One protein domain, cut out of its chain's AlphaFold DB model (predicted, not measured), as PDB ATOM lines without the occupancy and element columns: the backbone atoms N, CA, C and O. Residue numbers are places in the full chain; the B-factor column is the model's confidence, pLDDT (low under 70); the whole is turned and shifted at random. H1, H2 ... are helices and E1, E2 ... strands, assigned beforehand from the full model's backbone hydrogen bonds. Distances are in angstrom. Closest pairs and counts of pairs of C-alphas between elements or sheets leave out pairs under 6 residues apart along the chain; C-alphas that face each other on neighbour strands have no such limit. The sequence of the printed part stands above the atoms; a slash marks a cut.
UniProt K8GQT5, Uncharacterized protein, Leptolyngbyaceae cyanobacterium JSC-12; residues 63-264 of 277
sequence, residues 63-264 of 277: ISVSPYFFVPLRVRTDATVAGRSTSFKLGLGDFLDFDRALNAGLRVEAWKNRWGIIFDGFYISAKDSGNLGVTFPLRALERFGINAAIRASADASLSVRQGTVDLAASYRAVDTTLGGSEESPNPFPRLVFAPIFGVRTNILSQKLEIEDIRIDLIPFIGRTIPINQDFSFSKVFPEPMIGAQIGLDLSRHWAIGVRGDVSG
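AT A GLANCE: This is residues 63 to 264 of the 277 residues of an uncharacterized protein of Leptolyngbyaceae cyanobacterium JSC-12 (UniProt K8GQT5). The model is one long, twisted sheet shaped like an open trough, with E4, E5, E6, E8 and E9 side by side along it and E1 on the outer edge of E4. At one end the long strands E5, E6, E8 and E9 bend over, and the hairpin of E2 and E3 folds back there; at the other end E7 and E10 turn off to the same side of the trough. The printed part has 202 residues and is mostly strand, with one named helix and ten named strands; along the chain E1, E2 and E3 come before H1, and E4 to E10 come after it; the sheet is branched, its neighbour pairs are antiparallel, and E5 and E8 have three neighbours each. It is only just loose, close to extended, with a radius of gyration of the C-alphas of 24.7 A and an outline of 91 by 32 by 23 A, a rod.

IN THESE COORDINATES: E1, residues 63 to 68, begins at C-alpha 63 at (-40.186, -13.212, -16.535). E2 is residues 74 to 81 and E3 residues 84 to 91. H1, residues 92 to 95, follows with no residue between. E4 is residues 101 to 112, 37.3 A from first to last C-alpha. E5, residues 115 to 136, is 52.4 A long and bends by 101 degrees at residue 131. E6, residues 150 to 171, is 54.3 A long, bends by 98 degrees at residue 153 and runs on into E7, residues 174 to 177, at 69 degrees. E8, residues 190 to 215, is 64.9 A long, bends by 79 degrees at residue 212 and ends at C-alpha 215 at (2.364, 22.353, -34.145). E9, residues 223 to 249, is the longest strand at 66.0 A and bends by 74 degrees at residue 226. E10, residues 255 to 263, ends at C-alpha 263 at (-15.479, -12.842, -19.556).

HOW THE PARTS SIT: E1 is an edge strand, antiparallel to E4, with N 66 and O 107 2.8 A apart. E4, E5 and E6 form a meander, each strand the antiparallel neighbour of the one before; N 106 and O 121 are 2.8 A apart, and N 124 and O 162 are 2.8 A apart. E2 and E3 are a hairpin, with N 79 and O 86 at 2.8 A. E3 is also antiparallel to E5 beside its own residues 84 to 86, where N 135 and O 85 are 3.0 A apart. The closest C-alphas of E2 and E9 are those of Val 81 and Phe 231, at 6.3 A. H1 is on the sheet at a height of 6.7 A and over none of its strands; its closest C-alpha pair with E4 is Phe 95 and Ala 101, 5.0 A. H1 is too short for any O i to N i+4 pair, and its one O i to N i+3 pair is within hydrogen-bond range. E7, E8, E9 and E10 form a second meander. E6 and E7 lie on one side of E8 and E9 on the other, with N 161 and O 205 at 2.8 A, N 191 and O 176 at 2.8 A, and N 200 and O 239 at 2.8 A. E10 is an edge strand beside residues 239 to 249 of E9, with N 246 and O 258 at 2.8 A. E1 and E10 are apart.

THE WHOLE: The two C-alphas farthest apart are those of Glu 183 and Phe 220, 91.1 A. The printed part has no cut. The links E5 to E6, 13 residues, and E7 to E8, 12 residues, are long. The mean pLDDT of the printed part is 82.1, and 41 residues are under 70, among them residues 89 to 96, 143 to 149 and 213 to 227.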
ATOM      1  N   ILE A  63     -40.972 -14.134 -15.719       94.31
ATOM      2  CA  ILE A  63     -40.186 -13.212 -16.535       94.31
ATOM      3  C   ILE A  63     -39.996 -11.924 -15.748       94.31
ATOM      4  O   ILE A  63     -40.975 -11.325 -15.303       94.31
ATOM      5  N   SER A  64     -38.749 -11.494 -15.602       92.06
ATOM      6  CA  SER A  64     -38.393 -10.204 -15.025       92.06
ATOM      7  C   SER A  64     -37.730  -9.331 -16.086       92.06
ATOM      8  O   SER A  64     -36.955  -9.803 -16.919       92.06
ATOM      9  N   VAL A  65     -38.056  -8.040 -16.068       95.62
ATOM     10  CA  VAL A  65     -37.465  -7.029 -16.948       95.62
ATOM     11  C   VAL A  65     -36.931  -5.914 -16.064       95.62
ATOM     12  O   VAL A  65     -37.677  -5.311 -15.299       95.62
ATOM     13  N   SER A  66     -35.628  -5.676 -16.136       94.62
ATOM     14  CA  SER A  66     -34.891  -4.771 -15.256       94.62
ATOM     15  C   SER A  66     -34.119  -3.747 -16.090       94.62
ATOM     16  O   SER A  66     -33.004  -4.044 -16.531       94.62
ATOM     17  N   PRO A  67     -34.687  -2.558 -16.353       95.44
ATOM     18  CA  PRO A  67     -33.921  -1.443 -16.895       95.44
ATOM     19  C   PRO A  67     -32.981  -0.886 -15.822       95.44
ATOM     20  O   PRO A  67     -33.343  -0.808 -14.647       95.44
ATOM     21  N   TYR A  68     -31.777  -0.481 -16.214       91.19
ATOM     22  CA  TYR A  68     -30.800   0.098 -15.296       91.19
ATOM     23  C   TYR A  68     -29.899   1.126 -15.988       91.19
ATOM     24  O   TYR A  68     -29.780   1.167 -17.210       91.19
ATOM     25  N   PHE A  69     -29.259   1.967 -15.184       90.06
ATOM     26  CA  PHE A  69     -28.278   2.959 -15.613       90.06
ATOM     27  C   PHE A  69     -27.149   3.015 -14.582       90.06
ATOM     28  O   PHE A  69     -27.345   2.730 -13.400       90.06
ATOM     29  N   PHE A  70     -25.956   3.384 -15.027       80.50
ATOM     30  CA  PHE A  70     -24.792   3.616 -14.185       80.50
ATOM     31  C   PHE A  70     -24.420   5.092 -14.220       80.50
ATOM     32  O   PHE A  70     -24.241   5.676 -15.278       80.50
ATOM     33  N   VAL A  71     -24.222   5.713 -13.064       77.00
ATOM     34  CA  VAL A  71     -23.763   7.107 -13.012       77.00
ATOM     35  C   VAL A  71     -22.307   7.122 -12.557       77.00
ATOM     36  O   VAL A  71     -22.037   7.136 -11.353       77.00
ATOM     37  N   PRO A  72     -21.334   7.062 -13.483       69.62
ATOM     38  CA  PRO A  72     -19.933   7.169 -13.112       69.62
ATOM     39  C   PRO A  72     -19.632   8.585 -12.609       69.62
ATOM     40  O   PRO A  72     -19.948   9.585 -13.246       69.62
ATOM     41  N   LEU A  73     -18.962   8.677 -11.461       74.38
ATOM     42  CA  LEU A  73     -18.591   9.969 -10.875       74.38
ATOM     43  C   LEU A  73     -17.431  10.643 -11.629       74.38
ATOM     44  O   LEU A  73     -17.294  11.867 -11.619       74.38
ATOM     45  N   ARG A  74     -16.556   9.836 -12.243       71.88
ATOM     46  CA  ARG A  74     -15.388  10.286 -13.006       71.88
ATOM     47  C   ARG A  74     -14.874   9.165 -13.902       71.88
ATOM     48  O   ARG A  74     -14.686   8.049 -13.426       71.88
ATOM     49  N   VAL A  75     -14.538   9.491 -15.148       71.31
ATOM     50  CA  VAL A  75     -13.836   8.578 -16.064       71.31
ATOM     51  C   VAL A  75     -12.575   9.261 -16.579       71.31
ATOM     52  O   VAL A  75     -12.597  10.431 -16.958       71.31
ATOM     53  N   ARG A  76     -11.453   8.539 -16.562       76.06
ATOM     54  CA  ARG A  76     -10.197   8.947 -17.201       76.06
ATOM     55  C   ARG A  76      -9.731   7.792 -18.065       76.06
ATOM     56  O   ARG A  76      -9.551   6.697 -17.540       76.06
ATOM     57  N   THR A  77      -9.568   8.028 -19.357       68.12
ATOM     58  CA  THR A  77      -9.156   6.980 -20.292       68.12
ATOM     59  C   THR A  77      -8.330   7.557 -21.431       68.12
ATOM     60  O   THR A  77      -8.492   8.724 -21.793       68.12
ATOM     61  N   ASP A  78      -7.466   6.723 -21.996       77.69
ATOM     62  CA  ASP A  78      -6.725   7.019 -23.214       77.69
ATOM     63  C   ASP A  78      -7.416   6.311 -24.384       77.69
ATOM     64  O   ASP A  78      -7.597   5.092 -24.382       77.69
ATOM     65  N   ALA A  79      -7.827   7.075 -25.392       69.69
ATOM     66  CA  ALA A  79      -8.428   6.553 -26.610       69.69
ATOM     67  C   ALA A  79      -7.384   6.559 -27.728       69.69
ATOM     68  O   ALA A  79      -6.796   7.596 -28.027       69.69
ATOM     69  N   THR A  80      -7.163   5.401 -28.355       73.75
ATOM     70  CA  THR A  80      -6.281   5.276 -29.522       73.75
ATOM     71  C   THR A  80      -7.105   4.975 -30.763       73.75
ATOM     72  O   THR A  80      -7.667   3.889 -30.880       73.75
ATOM     73  N   VAL A  81      -7.135   5.902 -31.718       72.06
ATOM     74  CA  VAL A  81      -7.848   5.742 -32.990       72.06
ATOM     75  C   VAL A  81      -6.838   5.824 -34.130       72.06
ATOM     76  O   VAL A  81      -6.111   6.808 -34.258       72.06
ATOM     77  N   ALA A  82      -6.737   4.764 -34.939       66.25
ATOM     78  CA  ALA A  82      -5.789   4.670 -36.058       66.25
ATOM     79  C   ALA A  82      -4.335   5.065 -35.689       66.25
ATOM     80  O   ALA A  82      -3.673   5.815 -36.410       66.25
ATOM     81  N   GLY A  83      -3.854   4.603 -34.527       60.03
ATOM     82  CA  GLY A  83      -2.496   4.865 -34.031       60.03
ATOM     83  C   GLY A  83      -2.280   6.251 -33.409       60.03
ATOM     84  O   GLY A  83      -1.162   6.557 -33.001       60.03
ATOM     85  N   ARG A  84      -3.323   7.083 -33.312       69.25
ATOM     86  CA  ARG A  84      -3.285   8.389 -32.641       69.25
ATOM     87  C   ARG A  84      -3.964   8.288 -31.292       69.25
ATOM     88  O   ARG A  84      -5.097   7.826 -31.215       69.25
ATOM     89  N   SER A  85      -3.261   8.707 -30.248       71.88
ATOM     90  CA  SER A  85      -3.770   8.647 -28.875       71.88
ATOM     91  C   SER A  85      -4.201  10.028 -28.401       71.88
ATOM     92  O   SER A  85      -3.458  10.995 -28.588       71.88
ATOM     93  N   THR A  86      -5.365  10.098 -27.762       72.62
ATOM     94  CA  THR A  86      -5.857  11.270 -27.032       72.62
ATOM     95  C   THR A  86      -6.338  10.845 -25.648       72.62
ATOM     96  O   THR A  86      -6.901   9.762 -25.485       72.62
ATOM     97  N   SER A  87      -6.093  11.681 -24.642       72.31
ATOM     98  CA  SER A  87      -6.578  11.442 -23.283       72.31
ATOM     99  C   SER A  87      -7.906  12.153 -23.086       72.31
ATOM    100  O   SER A  87      -7.987  13.363 -23.301       72.31
ATOM    101  N   PHE A  88      -8.907  11.433 -22.602       70.69
ATOM    102  CA  PHE A  88     -10.232  11.966 -22.346       70.69
ATOM    103  C   PHE A  88     -10.589  11.880 -20.861       70.69
ATOM    104  O   PHE A  88     -10.256  10.912 -20.162       70.69
ATOM    105  N   LYS A  89     -11.248  12.927 -20.358       69.06
ATOM    106  CA  LYS A  89     -11.688  13.046 -18.968       69.06
ATOM    107  C   LYS A  89     -13.154  13.456 -18.953       69.06
ATOM    108  O   LYS A  89     -13.466  14.561 -19.368       69.06
ATOM    109  N   LEU A  90     -14.006  12.601 -18.398       65.12
ATOM    110  CA  LEU A  90     -15.405  12.927 -18.123       65.12
ATOM    111  C   LEU A  90     -15.605  13.187 -16.638       65.12
ATOM    112  O   LEU A  90     -15.153  12.400 -15.791       65.12
ATOM    113  N   GLY A  91     -16.300  14.278 -16.327       64.62
ATOM    114  CA  GLY A  91     -16.832  14.549 -14.998       64.62
ATOM    115  C   GLY A  91     -18.287  14.098 -14.868       64.62
ATOM    116  O   GLY A  91     -18.956  13.831 -15.859       64.62
ATOM    117  N   LEU A  92     -18.801  14.063 -13.634       66.81
ATOM    118  CA  LEU A  92     -20.211  13.757 -13.352       66.81
ATOM    119  C   LEU A  92     -21.189  14.645 -14.148       66.81
ATOM    120  O   LEU A  92     -22.223  14.161 -14.591       66.81
ATOM    121  N   GLY A  93     -20.852  15.926 -14.349       66.94
ATOM    122  CA  GLY A  93     -21.692  16.877 -15.086       66.94
ATOM    123  C   GLY A  93     -21.908  16.508 -16.556       66.94
ATOM    124  O   GLY A  93     -22.983  16.764 -17.082       66.94
ATOM    125  N   ASP A  94     -20.944  15.839 -17.191       69.94
ATOM    126  CA  ASP A  94     -21.056  15.412 -18.590       69.94
ATOM    127  C   ASP A  94     -21.997  14.206 -18.765       69.94
ATOM    128  O   ASP A  94     -22.546  14.013 -19.842       69.94
ATOM    129  N   PHE A  95     -22.206  13.397 -17.715       65.00
ATOM    130  CA  PHE A  95     -23.141  12.258 -17.728       65.00
ATOM    131  C   PHE A  95     -24.596  12.653 -17.471       65.00
ATOM    132  O   PHE A  95     -25.493  11.846 -17.705       65.00
ATOM    133  N   LEU A  96     -24.829  13.866 -16.967       69.81
ATOM    134  CA  LEU A  96     -26.169  14.434 -16.806       69.81
ATOM    135  C   LEU A  96     -26.646  15.148 -18.081       69.81
ATOM    136  O   LEU A  96     -27.831  15.446 -18.203       69.81
ATOM    137  N   ASP A  97     -25.735  15.395 -19.026       77.50
ATOM    138  CA  ASP A  97     -26.030  15.878 -20.369       77.50
ATOM    139  C   ASP A  97     -26.116  14.685 -21.337       77.50
ATOM    140  O   ASP A  97     -25.106  14.163 -21.816       77.50
ATOM    141  N   PHE A  98     -27.343  14.238 -21.619       74.00
ATOM    142  CA  PHE A  98     -27.600  13.073 -22.472       74.00
ATOM    143  C   PHE A  98     -27.107  13.243 -23.921       74.00
ATOM    144  O   PHE A  98     -26.928  12.239 -24.617       74.00
ATOM    145  N   ASP A  99     -26.843  14.476 -24.374       75.69
ATOM    146  CA  ASP A  99     -26.257  14.736 -25.694       75.69
ATOM    147  C   ASP A  99     -24.748  14.433 -25.723       75.69
ATOM    148  O   ASP A  99     -24.199  14.051 -26.774       75.69
ATOM    149  N   ARG A 100     -24.088  14.556 -24.561       76.31
ATOM    150  CA  ARG A 100     -22.662  14.269 -24.341       76.31
ATOM    151  C   ARG A 100     -22.414  12.824 -23.963       76.31
ATOM    152  O   ARG A 100     -21.553  12.180 -24.570       76.31
ATOM    153  N   ALA A 101     -23.149  12.305 -22.984       81.00
ATOM    154  CA  ALA A 101     -22.996  10.932 -22.546       81.00
ATOM    155  C   ALA A 101     -24.333  10.274 -22.206       81.00
ATOM    156  O   ALA A 101     -25.161  10.802 -21.475       81.00
ATOM    157  N   LEU A 102     -24.504   9.055 -22.706       84.81
ATOM    158  CA  LEU A 102     -25.647   8.201 -22.417       84.81
ATOM    159  C   LEU A 102     -25.116   6.863 -21.940       84.81
ATOM    160  O   LEU A 102     -24.187   6.313 -22.532       84.81
ATOM    161  N   ASN A 103     -25.735   6.319 -20.905       88.56
ATOM    162  CA  ASN A 103     -25.540   4.937 -20.526       88.56
ATOM    163  C   ASN A 103     -26.886   4.342 -20.113       88.56
ATOM    164  O   ASN A 103     -27.676   4.987 -19.425       88.56
ATOM    165  N   ALA A 104     -27.162   3.137 -20.581       92.62
ATOM    166  CA  ALA A 104     -28.392   2.441 -20.260       92.62
ATOM    167  C   ALA A 104     -28.200   0.949 -20.479       92.62
ATOM    168  O   ALA A 104     -27.487   0.525 -21.392       92.62
ATOM    169  N   GLY A 105     -28.875   0.163 -19.657       95.38
ATOM    170  CA  GLY A 105     -28.956  -1.271 -19.806       95.38
ATOM    171  C   GLY A 105     -30.363  -1.789 -19.596       95.38
ATOM    172  O   GLY A 105     -31.227  -1.134 -19.008       95.38
ATOM    173  N   LEU A 106     -30.583  -2.989 -20.107       96.88
ATOM    174  CA  LEU A 106     -31.810  -3.741 -19.967       96.88
ATOM    175  C   LEU A 106     -31.444  -5.199 -19.753       96.88
ATOM    176  O   LEU A 106     -30.835  -5.831 -20.617       96.88
ATOM    177  N   ARG A 107     -31.883  -5.741 -18.622       95.81
ATOM    178  CA  ARG A 107     -31.793  -7.167 -18.339       95.81
ATOM    179  C   ARG A 107     -33.170  -7.795 -18.404       95.81
ATOM    180  O   ARG A 107     -34.126  -7.270 -17.839       95.81
ATOM    181  N   VAL A 108     -33.252  -8.933 -19.071       97.69
ATOM    182  CA  VAL A 108     -34.427  -9.794 -19.091       97.69
ATOM    183  C   VAL A 108     -34.013 -11.147 -18.548       97.69
ATOM    184  O   VAL A 108     -33.040 -11.738 -19.018       97.69
ATOM    185  N   GLU A 109     -34.753 -11.648 -17.570       95.44
ATOM    186  CA  GLU A 109     -34.567 -13.004 -17.073       95.44
ATOM    187  C   GLU A 109     -35.854 -13.789 -17.203       95.44
ATOM    188  O   GLU A 109     -36.937 -13.281 -16.925       95.44
ATOM    189  N   ALA A 110     -35.725 -15.048 -17.592       95.44
ATOM    190  CA  ALA A 110     -36.821 -15.993 -17.610       95.44
ATOM    191  C   ALA A 110     -36.424 -17.202 -16.768       95.44
ATOM    192  O   ALA A 110     -35.460 -17.897 -17.090       95.44
ATOM    193  N   TRP A 111     -37.171 -17.458 -15.700       93.69
ATOM    194  CA  TRP A 111     -36.946 -18.571 -14.785       93.69
ATOM    195  C   TRP A 111     -38.081 -19.584 -14.881       93.69
ATOM    196  O   TRP A 111     -39.253 -19.213 -14.915       93.69
ATOM    197  N   LYS A 112     -37.736 -20.871 -14.888       93.12
ATOM    198  CA  LYS A 112     -38.667 -21.988 -14.718       93.12
ATOM    199  C   LYS A 112     -38.045 -22.997 -13.761       93.12
ATOM    200  O   LYS A 112     -37.002 -23.591 -14.048       93.12
ATOM    201  N   ASN A 113     -38.702 -23.210 -12.628       91.06
ATOM    202  CA  ASN A 113     -38.200 -23.997 -11.510       91.06
ATOM    203  C   ASN A 113     -36.798 -23.503 -11.090       91.06
ATOM    204  O   ASN A 113     -36.656 -22.365 -10.643       91.06
ATOM    205  N   ARG A 114     -35.752 -24.319 -11.268       92.94
ATOM    206  CA  ARG A 114     -34.359 -23.964 -10.948       92.94
ATOM    207  C   ARG A 114     -33.575 -23.401 -12.130       92.94
ATOM    208  O   ARG A 114     -32.469 -22.921 -11.921       92.94
ATOM    209  N   TRP A 115     -34.102 -23.477 -13.346       95.12
ATOM    210  CA  TRP A 115     -33.392 -23.073 -14.558       95.12
ATOM    211  C   TRP A 115     -33.745 -21.644 -14.944       95.12
ATOM    212  O   TRP A 115     -34.912 -21.258 -14.898       95.12
ATOM    213  N   GLY A 116     -32.733 -20.879 -15.339       95.38
ATOM    214  CA  GLY A 116     -32.860 -19.497 -15.772       95.38
ATOM    215  C   GLY A 116     -32.184 -19.263 -17.114       95.38
ATOM    216  O   GLY A 116     -31.127 -19.831 -17.391       95.38
ATOM    217  N   ILE A 117     -32.783 -18.401 -17.927       97.56
ATOM    218  CA  ILE A 117     -32.178 -17.807 -19.120       97.56
ATOM    219  C   ILE A 117     -32.066 -16.309 -18.860       97.56
ATOM    220  O   ILE A 117     -33.017 -15.691 -18.384       97.56
ATOM    221  N   ILE A 118     -30.903 -15.741 -19.159       97.31
ATOM    222  CA  ILE A 118     -30.581 -14.338 -18.923       97.31
ATOM    223  C   ILE A 118     -30.150 -13.717 -20.248       97.31
ATOM    224  O   ILE A 118     -29.267 -14.237 -20.934       97.31
ATOM    225  N   PHE A 119     -30.762 -12.585 -20.570       98.12
ATOM    226  CA  PHE A 119     -30.325 -11.670 -21.610       98.12
ATOM    227  C   PHE A 119     -30.002 -10.324 -20.964       98.12
ATOM    228  O   PHE A 119     -30.837  -9.777 -20.244       98.12
ATOM    229  N   ASP A 120     -28.806  -9.796 -21.201       96.62
ATOM    230  CA  ASP A 120     -28.371  -8.518 -20.630       96.62
ATOM    231  C   ASP A 120     -27.741  -7.655 -21.721       96.62
ATOM    232  O   ASP A 120     -26.727  -8.021 -22.312       96.62
ATOM    233  N   GLY A 121     -28.379  -6.533 -22.038       96.62
ATOM    234  CA  GLY A 121     -27.873  -5.562 -22.996       96.62
ATOM    235  C   GLY A 121     -27.463  -4.296 -22.270       96.62
ATOM    236  O   GLY A 121     -28.262  -3.735 -21.528       96.62
ATOM    237  N   PHE A 122     -26.256  -3.805 -22.529       94.56
ATOM    238  CA  PHE A 122     -25.786  -2.528 -22.007       94.56
ATOM    239  C   PHE A 122     -25.160  -1.695 -23.119       94.56
ATOM    240  O   PHE A 122     -24.477  -2.214 -23.999       94.56
ATOM    241  N   TYR A 123     -25.394  -0.390 -23.081       92.50
ATOM    242  CA  TYR A 123     -24.873   0.563 -24.043       92.50
ATOM    243  C   TYR A 123     -24.347   1.797 -23.323       92.50
ATOM    244  O   TYR A 123     -24.995   2.335 -22.428       92.50
ATOM    245  N   ILE A 124     -23.189   2.271 -23.769       89.94
ATOM    246  CA  ILE A 124     -22.605   3.540 -23.369       89.94
ATOM    247  C   ILE A 124     -22.138   4.308 -24.604       89.94
ATOM    248  O   ILE A 124     -21.485   3.768 -25.499       89.94
ATOM    249  N   SER A 125     -22.445   5.598 -24.644       87.50
ATOM    250  CA  SER A 125     -21.848   6.541 -25.580       87.50
ATOM    251  C   SER A 125     -21.315   7.749 -24.848       87.50
ATOM    252  O   SER A 125     -21.967   8.245 -23.937       87.50
ATOM    253  N   ALA A 126     -20.164   8.236 -25.291       85.19
ATOM    254  CA  ALA A 126     -19.552   9.459 -24.816       85.19
ATOM    255  C   ALA A 126     -18.974  10.239 -25.995       85.19
ATOM    256  O   ALA A 126     -18.375   9.650 -26.901       85.19
ATOM    257  N   LYS A 127     -19.145  11.558 -25.973       83.94
ATOM    258  CA  LYS A 127     -18.585  12.486 -26.953       83.94
ATOM    259  C   LYS A 127     -17.804  13.583 -26.247       83.94
ATOM    260  O   LYS A 127     -18.199  14.025 -25.171       83.94
ATOM    261  N   ASP A 128     -16.743  14.037 -26.891       82.31
ATOM    262  CA  ASP A 128     -15.991  15.219 -26.489       82.31
ATOM    263  C   ASP A 128     -15.491  15.960 -27.713       82.31
ATOM    264  O   ASP A 128     -15.159  15.337 -28.723       82.31
ATOM    265  N   SER A 129     -15.418  17.278 -27.626       79.31
ATOM    266  CA  SER A 129     -14.917  18.112 -28.709       79.31
ATOM    267  C   SER A 129     -14.193  19.334 -28.166       79.31
ATOM    268  O   SER A 129     -14.550  19.889 -27.125       79.31
ATOM    269  N   GLY A 130     -13.154  19.756 -28.878       75.69
ATOM    270  CA  GLY A 130     -12.380  20.944 -28.543       75.69
ATOM    271  C   GLY A 130     -10.902  20.759 -28.839       75.69
ATOM    272  O   GLY A 130     -10.516  19.977 -29.705       75.69
ATOM    273  N   ASN A 131     -10.064  21.483 -28.101       74.50
ATOM    274  CA  ASN A 131      -8.624  21.395 -28.267       74.50
ATOM    275  C   ASN A 131      -8.080  20.165 -27.522       74.50
ATOM    276  O   ASN A 131      -7.881  20.188 -26.303       74.50
ATOM    277  N   LEU A 132      -7.878  19.072 -28.254       73.56
ATOM    278  CA  LEU A 132      -7.391  17.805 -27.722       73.56
ATOM    279  C   LEU A 132      -5.887  17.662 -27.970       73.56
ATOM    280  O   LEU A 132      -5.359  17.999 -29.030       73.56
ATOM    281  N   GLY A 133      -5.181  17.113 -26.983       73.69
ATOM    282  CA  GLY A 133      -3.791  16.704 -27.150       73.69
ATOM    283  C   GLY A 133      -3.725  15.396 -27.930       73.69
ATOM    284  O   GLY A 133      -4.022  14.338 -27.375       73.69
ATOM    285  N   VAL A 134      -3.304  15.454 -29.191       76.12
ATOM    286  CA  VAL A 134      -3.192  14.285 -30.067       76.12
ATOM    287  C   VAL A 134      -1.723  13.916 -30.232       76.12
ATOM    288  O   VAL A 134      -0.879  14.739 -30.587       76.12
ATOM    289  N   THR A 135      -1.404  12.652 -29.966       78.44
ATOM    290  CA  THR A 135      -0.069  12.108 -30.245       78.44
ATOM    291  C   THR A 135      -0.069  11.467 -31.624       78.44
ATOM    292  O   THR A 135      -0.840  10.537 -31.873       78.44
ATOM    293  N   PHE A 136       0.789  11.962 -32.515       74.06
ATOM    294  CA  PHE A 136       0.933  11.447 -33.874       74.06
ATOM    295  C   PHE A 136       2.072  10.421 -33.940       74.06
ATOM    296  O   PHE A 136       3.134  10.659 -33.359       74.06
ATOM    297  N   PRO A 137       1.891   9.289 -34.646       73.31
ATOM    298  CA  PRO A 137       2.972   8.329 -34.839       73.31
ATOM    299  C   PRO A 137       4.060   8.913 -35.751       73.31
ATOM    300  O   PRO A 137       3.775   9.773 -36.586       73.31
ATOM    301  N   LEU A 138       5.287   8.392 -35.626       69.44
ATOM    302  CA  LEU A 138       6.491   8.831 -36.354       69.44
ATOM    303  C   LEU A 138       6.248   9.067 -37.855       69.44
ATOM    304  O   LEU A 138       6.640  10.095 -38.391       69.44
ATOM    305  N   ARG A 139       5.519   8.156 -38.509       72.00
ATOM    306  CA  ARG A 139       5.260   8.194 -39.959       72.00
ATOM    307  C   ARG A 139       4.165   9.164 -40.393       72.00
ATOM    308  O   ARG A 139       4.043   9.480 -41.573       72.00
ATOM    309  N   ALA A 140       3.328   9.638 -39.470       68.81
ATOM    310  CA  ALA A 140       2.182  10.472 -39.835       68.81
ATOM    311  C   ALA A 140       2.594  11.856 -40.352       68.81
ATOM    312  O   ALA A 140       1.805  12.480 -41.065       68.81
ATOM    313  N   LEU A 141       3.795  12.326 -40.001       67.94
ATOM    314  CA  LEU A 141       4.292  13.662 -40.332       67.94
ATOM    315  C   LEU A 141       5.582  13.652 -41.163       67.94
ATOM    316  O   LEU A 141       6.104  14.720 -41.477       67.94
ATOM    317  N   GLU A 142       6.034  12.478 -41.618       73.31
ATOM    318  CA  GLU A 142       7.159  12.351 -42.559       73.31
ATOM    319  C   GLU A 142       6.914  13.168 -43.837       73.31
ATOM    320  O   GLU A 142       7.820  13.828 -44.338       73.31
ATOM    321  N   ARG A 143       5.657  13.231 -44.313       66.56
ATOM    322  CA  ARG A 143       5.250  14.069 -45.462       66.56
ATOM    323  C   ARG A 143       5.505  15.569 -45.267       66.56
ATOM    324  O   ARG A 143       5.478  16.324 -46.232       66.56
ATOM    325  N   PHE A 144       5.725  15.992 -44.026       66.50
ATOM    326  CA  PHE A 144       6.047  17.362 -43.640       66.50
ATOM    327  C   PHE A 144       7.506  17.512 -43.175       66.50
ATOM    328  O   PHE A 144       7.865  18.553 -42.633       66.50
ATOM    329  N   GLY A 145       8.350  16.492 -43.368       65.94
ATOM    330  CA  GLY A 145       9.762  16.501 -42.973       65.94
ATOM    331  C   GLY A 145      10.006  16.286 -41.476       65.94
ATOM    332  O   GLY A 145      11.106  16.557 -40.997       65.94
ATOM    333  N   ILE A 146       9.001  15.820 -40.727       69.25
ATOM    334  CA  ILE A 146       9.099  15.569 -39.285       69.25
ATOM    335  C   ILE A 146       9.177  14.058 -39.051       69.25
ATOM    336  O   ILE A 146       8.175  13.356 -39.161       69.25
ATOM    337  N   ASN A 147      10.359  13.578 -38.664       65.25
ATOM    338  CA  ASN A 147      10.630  12.159 -38.393       65.25
ATOM    339  C   ASN A 147      10.675  11.875 -36.880       65.25
ATOM    340  O   ASN A 147      11.588  11.217 -36.382       65.25
ATOM    341  N   ALA A 148       9.722  12.427 -36.130       68.88
ATOM    342  CA  ALA A 148       9.599  12.252 -34.685       68.88
ATOM    343  C   ALA A 148       8.123  12.089 -34.303       68.88
ATOM    344  O   ALA A 148       7.253  12.728 -34.895       68.88
ATOM    345  N   ALA A 149       7.831  11.256 -33.300       64.19
ATOM    346  CA  ALA A 149       6.513  11.265 -32.676       64.19
ATOM    347  C   ALA A 149       6.353  12.586 -31.918       64.19
ATOM    348  O   ALA A 149       7.131  12.879 -31.008       64.19
ATOM    349  N   ILE A 150       5.352  13.380 -32.293       72.06
ATOM    350  CA  ILE A 150       5.064  14.651 -31.629       72.06
ATOM    351  C   ILE A 150       3.685  14.609 -30.987       72.06
ATOM    352  O   ILE A 150       2.727  14.044 -31.528       72.06
ATOM    353  N   ARG A 151       3.589  15.245 -29.822       70.38
ATOM    354  CA  ARG A 151       2.313  15.655 -29.250       70.38
ATOM    355  C   ARG A 151       1.990  17.029 -29.821       70.38
ATOM    356  O   ARG A 151       2.787  17.948 -29.663       70.38
ATOM    357  N   ALA A 152       0.841  17.150 -30.464       71.81
ATOM    358  CA  ALA A 152       0.329  18.419 -30.957       71.81
ATOM    359  C   ALA A 152      -1.056  18.676 -30.360       71.81
ATOM    360  O   ALA A 152      -1.776  17.738 -30.003       71.81
ATOM    361  N   SER A 153      -1.409  19.946 -30.221       75.69
ATOM    362  CA  SER A 153      -2.779  20.344 -29.930       75.69
ATOM    363  C   SER A 153      -3.552  20.386 -31.243       75.69
ATOM    364  O   SER A 153      -3.057  20.879 -32.258       75.69
ATOM    365  N   ALA A 154      -4.752  19.822 -31.251       74.19
ATOM    366  CA  ALA A 154      -5.603  19.819 -32.425       74.19
ATOM    367  C   ALA A 154      -7.043  20.104 -32.030       74.19
ATOM    368  O   ALA A 154      -7.503  19.635 -30.989       74.19
ATOM    369  N   ASP A 155      -7.737  20.860 -32.870       81.50
ATOM    370  CA  ASP A 155      -9.177  21.017 -32.738       81.50
ATOM    371  C   ASP A 155      -9.809  19.734 -33.302       81.50
ATOM    372  O   ASP A 155      -9.665  19.402 -34.483       81.50
ATOM    373  N   ALA A 156     -10.357  18.922 -32.395       78.50
ATOM    374  CA  ALA A 156     -10.740  17.545 -32.665       78.50
ATOM    375  C   ALA A 156     -12.000  17.132 -31.896       78.50
ATOM    376  O   ALA A 156     -12.296  17.638 -30.810       78.50
ATOM    377  N   SER A 157     -12.719  16.168 -32.463       83.12
ATOM    378  CA  SER A 157     -13.932  15.573 -31.905       83.12
ATOM    379  C   SER A 157     -13.728  14.070 -31.730       83.12
ATOM    380  O   SER A 157     -13.340  13.365 -32.663       83.12
ATOM    381  N   LEU A 158     -13.952  13.567 -30.516       83.31
ATOM    382  CA  LEU A 158     -13.877  12.154 -30.166       83.31
ATOM    383  C   LEU A 158     -15.276  11.640 -29.831       83.31
ATOM    384  O   LEU A 158     -15.971  12.179 -28.975       83.31
ATOM    385  N   SER A 159     -15.660  10.529 -30.451       86.31
ATOM    386  CA  SER A 159     -16.903   9.818 -30.164       86.31
ATOM    387  C   SER A 159     -16.593   8.360 -29.861       86.31
ATOM    388  O   SER A 159     -16.027   7.643 -30.690       86.31
ATOM    389  N   VAL A 160     -16.962   7.916 -28.662       84.88
ATOM    390  CA  VAL A 160     -16.806   6.537 -28.199       84.88
ATOM    391  C   VAL A 160     -18.187   5.948 -27.977       84.88
ATOM    392  O   VAL A 160     -19.007   6.507 -27.252       84.88
ATOM    393  N   ARG A 161     -18.451   4.799 -28.595       90.19
ATOM    394  CA  ARG A 161     -19.663   4.007 -28.395       90.19
ATOM    395  C   ARG A 161     -19.258   2.585 -28.074       90.19
ATOM    396  O   ARG A 161     -18.496   1.975 -28.822       90.19
ATOM    397  N   GLN A 162     -19.780   2.056 -26.983       90.69
ATOM    398  CA  GLN A 162     -19.548   0.685 -26.579       90.69
ATOM    399  C   GLN A 162     -20.872   0.043 -26.187       90.69
ATOM    400  O   GLN A 162     -21.677   0.637 -25.480       90.69
ATOM    401  N   GLY A 163     -21.096  -1.173 -26.666       92.81
ATOM    402  CA  GLY A 163     -22.221  -2.005 -26.280       92.81
ATOM    403  C   GLY A 163     -21.741  -3.376 -25.836       92.81
ATOM    404  O   GLY A 163     -20.762  -3.898 -26.374       92.81
ATOM    405  N   THR A 164     -22.438  -3.961 -24.874       93.69
ATOM    406  CA  THR A 164     -22.273  -5.359 -24.482       93.69
ATOM    407  C   THR A 164     -23.613  -6.067 -24.577       93.69
ATOM    408  O   THR A 164     -24.648  -5.502 -24.225       93.69
ATOM    409  N   VAL A 165     -23.590  -7.299 -25.074       97.00
ATOM    410  CA  VAL A 165     -24.761  -8.177 -25.125       97.00
ATOM    411  C   VAL A 165     -24.380  -9.521 -24.531       97.00
ATOM    412  O   VAL A 165     -23.497 -10.197 -25.062       97.00
ATOM    413  N   ASP A 166     -25.078  -9.917 -23.478       96.94
ATOM    414  CA  ASP A 166     -24.891 -11.188 -22.799       96.94
ATOM    415  C   ASP A 166     -26.065 -12.113 -23.079       96.94
ATOM    416  O   ASP A 166     -27.230 -11.728 -22.954       96.94
ATOM    417  N   LEU A 167     -25.742 -13.362 -23.390       98.12
ATOM    418  CA  LEU A 167     -26.689 -14.466 -23.402       98.12
ATOM    419  C   LEU A 167     -26.160 -15.555 -22.474       98.12
ATOM    420  O   LEU A 167     -25.070 -16.086 -22.698       98.12
ATOM    421  N   ALA A 168     -26.919 -15.889 -21.434       98.06
ATOM    422  CA  ALA A 168     -26.483 -16.838 -20.422       98.06
ATOM    423  C   ALA A 168     -27.604 -17.754 -19.933       98.06
ATOM    424  O   ALA A 168     -28.787 -17.419 -19.972       98.06
ATOM    425  N   ALA A 169     -27.201 -18.913 -19.428       98.00
ATOM    426  CA  ALA A 169     -28.026 -19.812 -18.645       98.00
ATOM    427  C   ALA A 169     -27.582 -19.770 -17.180       98.00
ATOM    428  O   ALA A 169     -26.406 -19.560 -16.867       98.00
ATOM    429  N   SER A 170     -28.522 -20.002 -16.274       97.06
ATOM    430  CA  SER A 170     -28.269 -20.065 -14.840       97.06
ATOM    431  C   SER A 170     -29.053 -21.203 -14.193       97.06
ATOM    432  O   SER A 170     -30.089 -21.633 -14.703       97.06
ATOM    433  N   TYR A 171     -28.545 -21.718 -13.075       95.81
ATOM    434  CA  TYR A 171     -29.180 -22.799 -12.327       95.81
ATOM    435  C   TYR A 171     -29.167 -22.493 -10.832       95.81
ATOM    436  O   TYR A 171     -28.099 -22.287 -10.270       95.81
ATOM    437  N   ARG A 172     -30.325 -22.497 -10.163       94.75
ATOM    438  CA  ARG A 172     -30.431 -22.303  -8.707       94.75
ATOM    439  C   ARG A 172     -29.961 -23.552  -7.965       94.75
ATOM    440  O   ARG A 172     -30.742 -24.455  -7.643       94.75
ATOM    441  N   ALA A 173     -28.656 -23.599  -7.722       95.38
ATOM    442  CA  ALA A 173     -27.996 -24.671  -6.992       95.38
ATOM    443  C   ALA A 173     -28.397 -24.667  -5.511       95.38
ATOM    444  O   ALA A 173     -28.658 -25.730  -4.946       95.38
ATOM    445  N   VAL A 174     -28.526 -23.480  -4.910       93.06
ATOM    446  CA  VAL A 174     -29.082 -23.306  -3.563       93.06
ATOM    447  C   VAL A 174     -30.345 -22.472  -3.661       93.06
ATOM    448  O   VAL A 174     -30.364 -21.444  -4.333       93.06
ATOM    449  N   ASP A 175     -31.385 -22.945  -2.991       91.19
ATOM    450  CA  ASP A 175     -32.665 -22.271  -2.846       91.19
ATOM    451  C   ASP A 175     -33.296 -22.793  -1.548       91.19
ATOM    452  O   ASP A 175     -33.804 -23.916  -1.511       91.19
ATOM    453  N   THR A 176     -33.117 -22.060  -0.447       88.88
ATOM    454  CA  THR A 176     -33.480 -22.544   0.892       88.88
ATOM    455  C   THR A 176     -33.976 -21.423   1.795       88.88
ATOM    456  O   THR A 176     -33.432 -20.318   1.782       88.88
ATOM    457  N   THR A 177     -35.011 -21.703   2.584       89.56
ATOM    458  CA  THR A 177     -35.475 -20.813   3.649       89.56
ATOM    459  C   THR A 177     -34.622 -21.023   4.897       89.56
ATOM    460  O   THR A 177     -34.262 -22.140   5.264       89.56
ATOM    461  N   LEU A 178     -34.257 -19.927   5.546       87.06
ATOM    462  CA  LEU A 178     -33.416 -19.894   6.728       87.06
ATOM    463  C   LEU A 178     -34.310 -19.667   7.950       87.06
ATOM    464  O   LEU A 178     -35.040 -18.685   8.014       87.06
ATOM    465  N   GLY A 179     -34.235 -20.554   8.942       77.12
ATOM    466  CA  GLY A 179     -34.887 -20.343  10.240       77.12
ATOM    467  C   GLY A 179     -36.394 -20.626  10.301       77.12
ATOM    468  O   GLY A 179     -37.022 -20.261  11.291       77.12
ATOM    469  N   GLY A 180     -36.980 -21.281   9.295       70.12
ATOM    470  CA  GLY A 180     -38.329 -21.848   9.416       70.12
ATOM    471  C   GLY A 180     -38.327 -23.100  10.303       70.12
ATOM    472  O   GLY A 180     -37.422 -23.926  10.184       70.12
ATOM    473  N   SER A 181     -39.324 -23.250  11.181       66.50
ATOM    474  CA  SER A 181     -39.601 -24.525  11.862       66.50
ATOM    475  C   SER A 181     -40.691 -25.290  11.103       66.50
ATOM    476  O   SER A 181     -41.472 -24.683  10.370       66.50
ATOM    477  N   GLU A 182     -40.774 -26.613  11.280       70.94
ATOM    478  CA  GLU A 182     -41.853 -27.412  10.668       70.94
ATOM    479  C   GLU A 182     -43.253 -26.973  11.137       70.94
ATOM    480  O   GLU A 182     -44.215 -27.080  10.382       70.94
ATOM    481  N   GLU A 183     -43.368 -26.423  12.350       72.69
ATOM    482  CA  GLU A 183     -44.634 -25.930  12.913       72.69
ATOM    483  C   GLU A 183     -45.054 -24.555  12.373       72.69
ATOM    484  O   GLU A 183     -46.244 -24.242  12.343       72.69
ATOM    485  N   SER A 184     -44.104 -23.720  11.943       67.62
ATOM    486  CA  SER A 184     -44.391 -22.411  11.355       67.62
ATOM    487  C   SER A 184     -43.425 -22.132  10.202       67.62
ATOM    488  O   SER A 184     -42.348 -21.557  10.408       67.62
ATOM    489  N   PRO A 185     -43.785 -22.550   8.975       72.69
ATOM    490  CA  PRO A 185     -42.955 -22.306   7.813       72.69
ATOM    491  C   PRO A 185     -42.934 -20.807   7.519       72.69
ATOM    492  O   PRO A 185     -43.851 -20.253   6.910       72.69
ATOM    493  N   ASN A 186     -41.869 -20.139   7.955       79.62
ATOM    494  CA  ASN A 186     -41.576 -18.785   7.522       79.62
ATOM    495  C   ASN A 186     -40.873 -18.854   6.154       79.62
ATOM    496  O   ASN A 186     -39.793 -19.445   6.058       79.62
ATOM    497  N   PRO A 187     -41.450 -18.275   5.083       83.06
ATOM    498  CA  PRO A 187     -40.824 -18.271   3.763       83.06
ATOM    499  C   PRO A 187     -39.577 -17.374   3.681       83.06
ATOM    500  O   PRO A 187     -38.897 -17.385   2.657       83.06
ATOM    501  N   PHE A 188     -39.274 -16.606   4.733       88.12
ATOM    502  CA  PHE A 188     -38.137 -15.693   4.800       88.12
ATOM    503  C   PHE A 188     -37.364 -15.851   6.125       88.12
ATOM    504  O   PHE A 188     -37.966 -16.200   7.138       88.12
ATOM    505  N   PRO A 189     -36.065 -15.515   6.172       91.25
ATOM    506  CA  PRO A 189     -35.225 -15.143   5.038       91.25
ATOM    507  C   PRO A 189     -34.932 -16.329   4.110       91.25
ATOM    508  O   PRO A 189     -34.931 -17.471   4.552       91.25
ATOM    509  N   ARG A 190     -34.685 -16.087   2.821       90.25
ATOM    510  CA  ARG A 190     -34.404 -17.144   1.835       90.25
ATOM    511  C   ARG A 190     -33.104 -16.874   1.099       90.25
ATOM    512  O   ARG A 190     -32.913 -15.796   0.549       90.25
ATOM    513  N   LEU A 191     -32.218 -17.864   1.100       92.88
ATOM    514  CA  LEU A 191     -30.914 -17.817   0.453       92.88
ATOM    515  C   LEU A 191     -30.976 -18.505  -0.908       92.88
ATOM    516  O   LEU A 191     -31.404 -19.659  -1.017       92.88
ATOM    517  N   VAL A 192     -30.472 -17.814  -1.926       92.69
ATOM    518  CA  VAL A 192     -30.357 -18.324  -3.289       92.69
ATOM    519  C   VAL A 192     -28.921 -18.187  -3.772       92.69
ATOM    520  O   VAL A 192     -28.299 -17.137  -3.626       92.69
ATOM    521  N   PHE A 193     -28.402 -19.246  -4.385       95.62
ATOM    522  CA  PHE A 193     -27.145 -19.225  -5.126       95.62
ATOM    523  C   PHE A 193     -27.376 -19.828  -6.503       95.62
ATOM    524  O   PHE A 193     -27.859 -20.961  -6.617       95.62
ATOM    525  N   ALA A 194     -27.010 -19.081  -7.540       96.25
ATOM    526  CA  ALA A 194     -27.129 -19.545  -8.909       96.25
ATOM    527  C   ALA A 194     -25.867 -19.212  -9.721       96.25
ATOM    528  O   ALA A 194     -25.622 -18.037 -10.007       96.25
ATOM    529  N   PRO A 195     -25.041 -20.205 -10.104       97.81
ATOM    530  CA  PRO A 195     -24.008 -19.995 -11.113       97.81
ATOM    531  C   PRO A 195     -24.616 -19.578 -12.459       97.81
ATOM    532  O   PRO A 195     -25.760 -19.913 -12.778       97.81
ATOM    533  N   ILE A 196     -23.832 -18.851 -13.247       97.69
ATOM    534  CA  ILE A 196     -24.186 -18.297 -14.553       97.69
ATOM    535  C   ILE A 196     -23.111 -18.726 -15.551       97.69
ATOM    536  O   ILE A 196     -21.920 -18.598 -15.275       97.69
ATOM    537  N   PHE A 197     -23.531 -19.197 -16.720       97.69
ATOM    538  CA  PHE A 197     -22.649 -19.553 -17.829       97.69
ATOM    539  C   PHE A 197     -23.218 -18.991 -19.120       97.69
ATOM    540  O   PHE A 197     -24.408 -19.147 -19.389       97.69
ATOM    541  N   GLY A 198     -22.389 -18.355 -19.935       96.81
ATOM    542  CA  GLY A 198     -22.880 -17.716 -21.146       96.81
ATOM    543  C   GLY A 198     -21.797 -17.221 -22.081       96.81
ATOM    544  O   GLY A 198     -20.633 -17.611 -21.997       96.81
ATOM    545  N   VAL A 199     -22.220 -16.341 -22.978       96.75
ATOM    546  CA  VAL A 199     -21.374 -15.641 -23.940       96.75
ATOM    547  C   VAL A 199     -21.676 -14.149 -23.840       96.75
ATOM    548  O   VAL A 199     -22.842 -13.755 -23.845       96.75
ATOM    549  N   ARG A 200     -20.624 -13.332 -23.778       95.31
ATOM    550  CA  ARG A 200     -20.679 -11.870 -23.855       95.31
ATOM    551  C   ARG A 200     -20.137 -11.419 -25.200       95.31
ATOM    552  O   ARG A 200     -19.033 -11.790 -25.580       95.31
ATOM    553  N   THR A 201     -20.886 -10.591 -25.911       94.62
ATOM    554  CA  THR A 201     -20.433  -9.938 -27.142       94.62
ATOM    555  C   THR A 201     -20.134  -8.482 -26.851       94.62
ATOM    556  O   THR A 201     -21.031  -7.729 -26.475       94.62
ATOM    557  N   ASN A 202     -18.883  -8.077 -27.050       91.31
ATOM    558  CA  ASN A 202     -18.457  -6.687 -26.935       91.31
ATOM    559  C   ASN A 202     -18.461  -6.033 -28.316       91.31
ATOM    560  O   ASN A 202     -17.869  -6.566 -29.256       91.31
ATOM    561  N   ILE A 203     -19.092  -4.869 -28.425       91.25
ATOM    562  CA  ILE A 203     -19.158  -4.042 -29.631       91.25
ATOM    563  C   ILE A 203     -18.532  -2.697 -29.278       91.25
ATOM    564  O   ILE A 203     -19.056  -1.977 -28.435       91.25
ATOM    565  N   LEU A 204     -17.418  -2.345 -29.912       88.62
ATOM    566  CA  LEU A 204     -16.719  -1.080 -29.692       88.62
ATOM    567  C   LEU A 204     -16.624  -0.311 -31.005       88.62
ATOM    568  O   LEU A 204     -16.142  -0.847 -32.001       88.62
ATOM    569  N   SER A 205     -17.032   0.954 -30.990       88.12
ATOM    570  CA  SER A 205     -16.852   1.898 -32.086       88.12
ATOM    571  C   SER A 205     -16.246   3.194 -31.561       88.12
ATOM    572  O   SER A 205     -16.755   3.800 -30.620       88.12
ATOM    573  N   GLN A 206     -15.143   3.615 -32.169       84.94
ATOM    574  CA  GLN A 206     -14.441   4.849 -31.838       84.94
ATOM    575  C   GLN A 206     -14.247   5.663 -33.111       84.94
ATOM    576  O   GLN A 206     -13.846   5.118 -34.142       84.94
ATOM    577  N   LYS A 207     -14.536   6.959 -33.040       85.31
ATOM    578  CA  LYS A 207     -14.323   7.917 -34.124       85.31
ATOM    579  C   LYS A 207     -13.552   9.116 -33.597       85.31
ATOM    580  O   LYS A 207     -13.890   9.619 -32.529       85.31
ATOM    581  N   LEU A 208     -12.532   9.532 -34.335       80.19
ATOM    582  CA  LEU A 208     -11.730  10.717 -34.069       80.19
ATOM    583  C   LEU A 208     -11.699  11.563 -35.338       80.19
ATOM    584  O   LEU A 208     -11.175  11.116 -36.359       80.19
ATOM    585  N   GLU A 209     -12.240  12.764 -35.247       81.94
ATOM    586  CA  GLU A 209     -12.274  13.758 -36.318       81.94
ATOM    587  C   GLU A 209     -11.270  14.851 -35.948       81.94
ATOM    588  O   GLU A 209     -11.259  15.324 -34.808       81.94
ATOM    589  N   ILE A 210     -10.369  15.194 -36.868       77.31
ATOM    590  CA  ILE A 210      -9.322  16.204 -36.662       77.31
ATOM    591  C   ILE A 210      -9.476  17.272 -37.736       77.31
ATOM    592  O   ILE A 210      -9.238  17.000 -38.914       77.31
ATOM    593  N   GLU A 211      -9.816  18.488 -37.321       78.31
ATOM    594  CA  GLU A 211     -10.012  19.620 -38.227       78.31
ATOM    595  C   GLU A 211      -8.671  20.313 -38.488       78.31
ATOM    596  O   GLU A 211      -8.130  20.249 -39.599       78.31
ATOM    597  N   ASP A 212      -8.087  20.861 -37.422       74.31
ATOM    598  CA  ASP A 212      -6.889  21.691 -37.461       74.31
ATOM    599  C   ASP A 212      -5.813  21.158 -36.514       74.31
ATOM    600  O   ASP A 212      -6.077  20.875 -35.345       74.31
ATOM    601  N   ILE A 213      -4.568  21.073 -36.992       66.94
ATOM    602  CA  ILE A 213      -3.407  20.764 -36.145       66.94
ATOM    603  C   ILE A 213      -2.606  22.036 -35.887       66.94
ATOM    604  O   ILE A 213      -2.230  22.742 -36.826       66.94
ATOM    605  N   ARG A 214      -2.265  22.273 -34.616       68.50
ATOM    606  CA  ARG A 214      -1.324  23.306 -34.177       68.50
ATOM    607  C   ARG A 214      -0.033  22.637 -33.722       68.50
ATOM    608  O   ARG A 214      -0.007  21.868 -32.762       68.50
ATOM    609  N   ILE A 215       1.042  22.898 -34.456       64.81
ATOM    610  CA  ILE A 215       2.364  22.353 -34.145       64.81
ATOM    611  C   ILE A 215       3.225  23.471 -33.563       64.81
ATOM    612  O   ILE A 215       3.704  24.338 -34.296       64.81
ATOM    613  N   ASP A 216       3.483  23.405 -32.262       60.88
ATOM    614  CA  ASP A 216       4.395  24.315 -31.565       60.88
ATOM    615  C   ASP A 216       5.852  23.852 -31.742       60.88
ATOM    616  O   ASP A 216       6.525  23.460 -30.792       60.88
ATOM    617  N   LEU A 217       6.346  23.825 -32.986       54.44
ATOM    618  CA  LEU A 217       7.728  23.405 -33.268       54.44
ATOM    619  C   LEU A 217       8.735  24.559 -33.121       54.44
ATOM    620  O   LEU A 217       9.926  24.311 -32.952       54.44
ATOM    621  N   ILE A 218       8.275  25.819 -33.207       51.22
ATOM    622  CA  ILE A 218       9.104  27.037 -33.148       51.22
ATOM    623  C   ILE A 218       8.290  28.184 -32.501       51.22
ATOM    624  O   ILE A 218       7.207  28.483 -33.003       51.22
ATOM    625  N   PRO A 219       8.798  28.901 -31.472       48.38
ATOM    626  CA  PRO A 219       8.045  29.921 -30.716       48.38
ATOM    627  C   PRO A 219       7.611  31.174 -31.505       48.38
ATOM    628  O   PRO A 219       6.956  32.047 -30.947       48.38
ATOM    629  N   PHE A 220       7.947  31.275 -32.794       44.97
ATOM    630  CA  PHE A 220       7.655  32.445 -33.633       44.97
ATOM    631  C   PHE A 220       6.786  32.141 -34.861       44.97
ATOM    632  O   PHE A 220       6.416  33.068 -35.579       44.97
ATOM    633  N   ILE A 221       6.444  30.873 -35.127       50.84
ATOM    634  CA  ILE A 221       5.587  30.502 -36.262       50.84
ATOM    635  C   ILE A 221       4.584  29.440 -35.805       50.84
ATOM    636  O   ILE A 221       4.767  28.250 -36.044       50.84
ATOM    637  N   GLY A 222       3.500  29.872 -35.160       54.53
ATOM    638  CA  GLY A 222       2.324  29.023 -34.994       54.53
ATOM    639  C   GLY A 222       1.705  28.772 -36.367       54.53
ATOM    640  O   GLY A 222       1.049  29.656 -36.916       54.53
ATOM    641  N   ARG A 223       1.957  27.605 -36.966       59.34
ATOM    642  CA  ARG A 223       1.267  27.183 -38.192       59.34
ATOM    643  C   ARG A 223       0.090  26.298 -37.817       59.34
ATOM    644  O   ARG A 223       0.286  25.200 -37.303       59.34
ATOM    645  N   THR A 224      -1.111  26.773 -38.126       61.62
ATOM    646  CA  THR A 224      -2.310  25.938 -38.185       61.62
ATOM    647  C   THR A 224      -2.344  25.264 -39.550       61.62
ATOM    648  O   THR A 224      -2.273  25.946 -40.575       61.62
ATOM    649  N   ILE A 225      -2.399  23.934 -39.573       63.69
ATOM    650  CA  ILE A 225      -2.530  23.165 -40.812       63.69
ATOM    651  C   ILE A 225      -3.924  22.532 -40.810       63.69
ATOM    652  O   ILE A 225      -4.149  21.626 -39.998       63.69
ATOM    653  N   PRO A 226      -4.831  22.967 -41.705       63.41
ATOM    654  CA  PRO A 226      -6.110  22.300 -41.880       63.41
ATOM    655  C   PRO A 226      -5.854  20.938 -42.514       63.41
ATOM    656  O   PRO A 226      -5.221  20.831 -43.569       63.41
ATOM    657  N   ILE A 227      -6.282  19.882 -41.831       66.19
ATOM    658  CA  ILE A 227      -6.015  18.501 -42.243       66.19
ATOM    659  C   ILE A 227      -7.311  17.759 -42.550       66.19
ATOM    660  O   ILE A 227      -7.277  16.932 -43.461       66.19
ATOM    661  N   ASN A 228      -8.417  18.111 -41.877       72.62
ATOM    662  CA  ASN A 228      -9.763  17.562 -42.072       72.62
ATOM    663  C   ASN A 228      -9.735  16.046 -42.344       72.62
ATOM    664  O   ASN A 228      -9.872  15.588 -43.483       72.62
ATOM    665  N   GLN A 229      -9.414  15.277 -41.303       76.00
ATOM    666  CA  GLN A 229      -9.264  13.824 -41.385       76.00
ATOM    667  C   GLN A 229     -10.152  13.116 -40.377       76.00
ATOM    668  O   GLN A 229     -10.126  13.431 -39.185       76.00
ATOM    669  N   ASP A 230     -10.783  12.051 -40.861       80.25
ATOM    670  CA  ASP A 230     -11.628  11.174 -40.069       80.25
ATOM    671  C   ASP A 230     -10.940   9.828 -39.860       80.25
ATOM    672  O   ASP A 230     -10.536   9.140 -40.801       80.25
ATOM    673  N   PHE A 231     -10.852   9.409 -38.603       79.44
ATOM    674  CA  PHE A 231     -10.350   8.097 -38.228       79.44
ATOM    675  C   PHE A 231     -11.449   7.323 -37.515       79.44
ATOM    676  O   PHE A 231     -12.084   7.830 -36.592       79.44
ATOM    677  N   SER A 232     -11.664   6.070 -37.914       83.75
ATOM    678  CA  SER A 232     -12.642   5.200 -37.265       83.75
ATOM    679  C   SER A 232     -12.070   3.823 -36.966       83.75
ATOM    680  O   SER A 232     -11.228   3.294 -37.692       83.75
ATOM    681  N   PHE A 233     -12.527   3.248 -35.861       80.62
ATOM    682  CA  PHE A 233     -12.219   1.893 -35.443       80.62
ATOM    683  C   PHE A 233     -13.503   1.217 -34.968       80.62
ATOM    684  O   PHE A 233     -14.294   1.811 -34.235       80.62
ATOM    685  N   SER A 234     -13.716  -0.021 -35.403       84.50
ATOM    686  CA  SER A 234     -14.858  -0.847 -35.022       84.50
ATOM    687  C   SER A 234     -14.372  -2.256 -34.723       84.50
ATOM    688  O   SER A 234     -13.579  -2.812 -35.487       84.50
ATOM    689  N   LYS A 235     -14.838  -2.840 -33.620       84.25
ATOM    690  CA  LYS A 235     -14.535  -4.225 -33.263       84.25
ATOM    691  C   LYS A 235     -15.735  -4.884 -32.597       84.25
ATOM    692  O   LYS A 235     -16.326  -4.314 -31.684       84.25
ATOM    693  N   VAL A 236     -16.038  -6.107 -33.029       88.62
ATOM    694  CA  VAL A 236     -17.021  -6.993 -32.400       88.62
ATOM    695  C   VAL A 236     -16.332  -8.303 -32.060       88.62
ATOM    696  O   VAL A 236     -15.650  -8.869 -32.915       88.62
ATOM    697  N   PHE A 237     -16.466  -8.773 -30.823       86.19
ATOM    698  CA  PHE A 237     -15.890 -10.052 -30.416       86.19
ATOM    699  C   PHE A 237     -16.752 -10.742 -29.347       86.19
ATOM    700  O   PHE A 237     -17.087 -10.108 -28.340       86.19
ATOM    701  N   PRO A 238     -17.131 -12.017 -29.562       91.06
ATOM    702  CA  PRO A 238     -17.783 -12.841 -28.556       91.06
ATOM    703  C   PRO A 238     -16.751 -13.487 -27.625       91.06
ATOM    704  O   PRO A 238     -15.681 -13.920 -28.055       91.06
ATOM    705  N   GLU A 239     -17.091 -13.596 -26.348       92.88
ATOM    706  CA  GLU A 239     -16.255 -14.186 -25.310       92.88
ATOM    707  C   GLU A 239     -17.085 -15.106 -24.416       92.88
ATOM    708  O   GLU A 239     -18.206 -14.749 -24.049       92.88
ATOM    709  N   PRO A 240     -16.553 -16.267 -24.003       94.19
ATOM    710  CA  PRO A 240     -17.185 -17.051 -22.952       94.19
ATOM    711  C   PRO A 240     -17.240 -16.248 -21.649       94.19
ATOM    712  O   PRO A 240     -16.313 -15.498 -21.328       94.19
ATOM    713  N   MET A 241     -18.318 -16.448 -20.901       94.62
ATOM    714  CA  MET A 241     -18.614 -15.777 -19.644       94.62
ATOM    715  C   MET A 241     -19.011 -16.805 -18.583       94.62
ATOM    716  O   MET A 241     -19.795 -17.720 -18.845       94.62
ATOM    717  N   ILE A 242     -18.499 -16.620 -17.371       96.75
ATOM    718  CA  ILE A 242     -18.934 -17.339 -16.173       96.75
ATOM    719  C   ILE A 242     -19.196 -16.331 -15.065       96.75
ATOM    720  O   ILE A 242     -18.510 -15.316 -14.952       96.75
ATOM    721  N   GLY A 243     -20.175 -16.616 -14.227       96.62
ATOM    722  CA  GLY A 243     -20.484 -15.795 -13.077       96.62
ATOM    723  C   GLY A 243     -21.304 -16.542 -12.052       96.62
ATOM    724  O   GLY A 243     -21.530 -17.749 -12.149       96.62
ATOM    725  N   ALA A 244     -21.768 -15.801 -11.063       97.06
ATOM    726  CA  ALA A 244     -22.750 -16.273 -10.113       97.06
ATOM    727  C   ALA A 244     -23.557 -15.103  -9.564       97.06
ATOM    728  O   ALA A 244     -23.108 -13.953  -9.545       97.06
ATOM    729  N   GLN A 245     -24.742 -15.430  -9.071       95.06
ATOM    730  CA  GLN A 245     -25.560 -14.546  -8.260       95.06
ATOM    731  C   GLN A 245     -25.837 -15.195  -6.904       95.06
ATOM    732  O   GLN A 245     -26.117 -16.394  -6.817       95.06
ATOM    733  N   ILE A 246     -25.749 -14.385  -5.856       96.00
ATOM    734  CA  ILE A 246     -26.135 -14.718  -4.488       96.00
ATOM    735  C   ILE A 246     -27.248 -13.750  -4.102       96.00
ATOM    736  O   ILE A 246     -27.080 -12.538  -4.232       96.00
ATOM    737  N   GLY A 247     -28.377 -14.280  -3.644       93.56
ATOM    738  CA  GLY A 247     -29.542 -13.514  -3.216       93.56
ATOM    739  C   GLY A 247     -29.967 -13.889  -1.804       93.56
ATOM    740  O   GLY A 247     -29.919 -15.060  -1.432       93.56
ATOM    741  N   LEU A 248     -30.388 -12.895  -1.031       93.38
ATOM    742  CA  LEU A 248     -31.018 -13.043   0.270       93.38
ATOM    743  C   LEU A 248     -32.346 -12.284   0.257       93.38
ATOM    744  O   LEU A 248     -32.368 -11.054   0.346       93.38
ATOM    745  N   ASP A 249     -33.450 -13.016   0.158       91.62
ATOM    746  CA  ASP A 249     -34.781 -12.449   0.347       91.62
ATOM    747  C   ASP A 249     -35.005 -12.276   1.851       91.62
ATOM    748  O   ASP A 249     -35.029 -13.255   2.593       91.62
ATOM    749  N   LEU A 250     -35.142 -11.038   2.321       91.25
ATOM    750  CA  LEU A 250     -35.344 -10.721   3.738       91.25
ATOM    751  C   LEU A 250     -36.827 -10.738   4.115       91.25
ATOM    752  O   LEU A 250     -37.187 -11.060   5.243       91.25
ATOM    753  N   SER A 251     -37.690 -10.350   3.177       88.62
ATOM    754  CA  SER A 251     -39.143 -10.314   3.334       88.62
ATOM    755  C   SER A 251     -39.820 -10.334   1.961       88.62
ATOM    756  O   SER A 251     -39.150 -10.366   0.932       88.62
ATOM    757  N   ARG A 252     -41.152 -10.204   1.934       84.12
ATOM    758  CA  ARG A 252     -41.927 -10.048   0.690       84.12
ATOM    759  C   ARG A 252     -41.521  -8.828  -0.147       84.12
ATOM    760  O   ARG A 252     -41.721  -8.852  -1.350       84.12
ATOM    761  N   HIS A 253     -40.983  -7.780   0.480       88.81
ATOM    762  CA  HIS A 253     -40.707  -6.493  -0.176       88.81
ATOM    763  C   HIS A 253     -39.218  -6.160  -0.273       88.81
ATOM    764  O   HIS A 253     -38.843  -5.211  -0.952       88.81
ATOM    765  N   TRP A 254     -38.372  -6.905   0.438       89.81
ATOM    766  CA  TRP A 254     -36.953  -6.595   0.549       89.81
ATOM    767  C   TRP A 254     -36.123  -7.820   0.217       89.81
ATOM    768  O   TRP A 254     -36.226  -8.847   0.889       89.81
ATOM    769  N   ALA A 255     -35.258  -7.668  -0.778       89.56
ATOM    770  CA  ALA A 255     -34.235  -8.628  -1.144       89.56
ATOM    771  C   ALA A 255     -32.910  -7.891  -1.347       89.56
ATOM    772  O   ALA A 255     -32.879  -6.743  -1.793       89.56
ATOM    773  N   ILE A 256     -31.813  -8.559  -1.018       92.44
ATOM    774  CA  ILE A 256     -30.458  -8.087  -1.285       92.44
ATOM    775  C   ILE A 256     -29.792  -9.126  -2.170       92.44
ATOM    776  O   ILE A 256     -29.902 -10.322  -1.919       92.44
ATOM    777  N   GLY A 257     -29.093  -8.686  -3.209       91.56
ATOM    778  CA  GLY A 257     -28.396  -9.588  -4.110       91.56
ATOM    779  C   GLY A 257     -27.064  -9.028  -4.564       91.56
ATOM    780  O   GLY A 257     -26.901  -7.820  -4.720       91.56
ATOM    781  N   VAL A 258     -26.120  -9.930  -4.800       94.25
ATOM    782  CA  VAL A 258     -24.836  -9.639  -5.430       94.25
ATOM    783  C   VAL A 258     -24.693 -10.556  -6.631       94.25
ATOM    784  O   VAL A 258     -24.864 -11.769  -6.520       94.25
ATOM    785  N   ARG A 259     -24.358  -9.978  -7.782       92.88
ATOM    786  CA  ARG A 259     -23.965 -10.708  -8.989       92.88
ATOM    787  C   ARG A 259     -22.547 -10.306  -9.358       92.88
ATOM    788  O   ARG A 259     -22.201  -9.130  -9.283       92.88
ATOM    789  N   GLY A 260     -21.763 -11.278  -9.800       93.19
ATOM    790  CA  GLY A 260     -20.480 -11.042 -10.444       93.19
ATOM    791  C   GLY A 260     -20.292 -12.005 -11.606       93.19
ATOM    792  O   GLY A 260     -20.658 -13.176 -11.506       93.19
ATOM    793  N   ASP A 261     -19.721 -11.513 -12.698       94.12
ATOM    794  CA  ASP A 261     -19.315 -12.318 -13.843       94.12
ATOM    795  C   ASP A 261     -17.973 -11.837 -14.394       94.12
ATOM    796  O   ASP A 261     -17.536 -10.711 -14.157       94.12
ATOM    797  N   VAL A 262     -17.294 -12.740 -15.090       92.06
ATOM    798  CA  VAL A 262     -16.030 -12.499 -15.778       92.06
ATOM    799  C   VAL A 262     -16.104 -13.122 -17.171       92.06
ATOM    800  O   VAL A 262     -16.624 -14.228 -17.350       92.06
ATOM    801  N   SER A 263     -15.591 -12.399 -18.165       89.00
ATOM    802  CA  SER A 263     -15.479 -12.842 -19.556       89.00
ATOM    803  C   SER A 263     -14.049 -12.658 -20.065       89.00
ATOM    804  O   SER A 263     -13.227 -12.015 -19.413       89.00
ATOM    805  N   GLY A 264     -13.741 -13.229 -21.231       79.06
ATOM    806  CA  GLY A 264     -12.458 -12.976 -21.898       79.06
ATOM    807  C   GLY A 264     -11.328 -13.910 -21.460       79.06
ATOM    808  O   GLY A 264     -10.191 -13.488 -21.274       79.06
TER     809      GLY A 264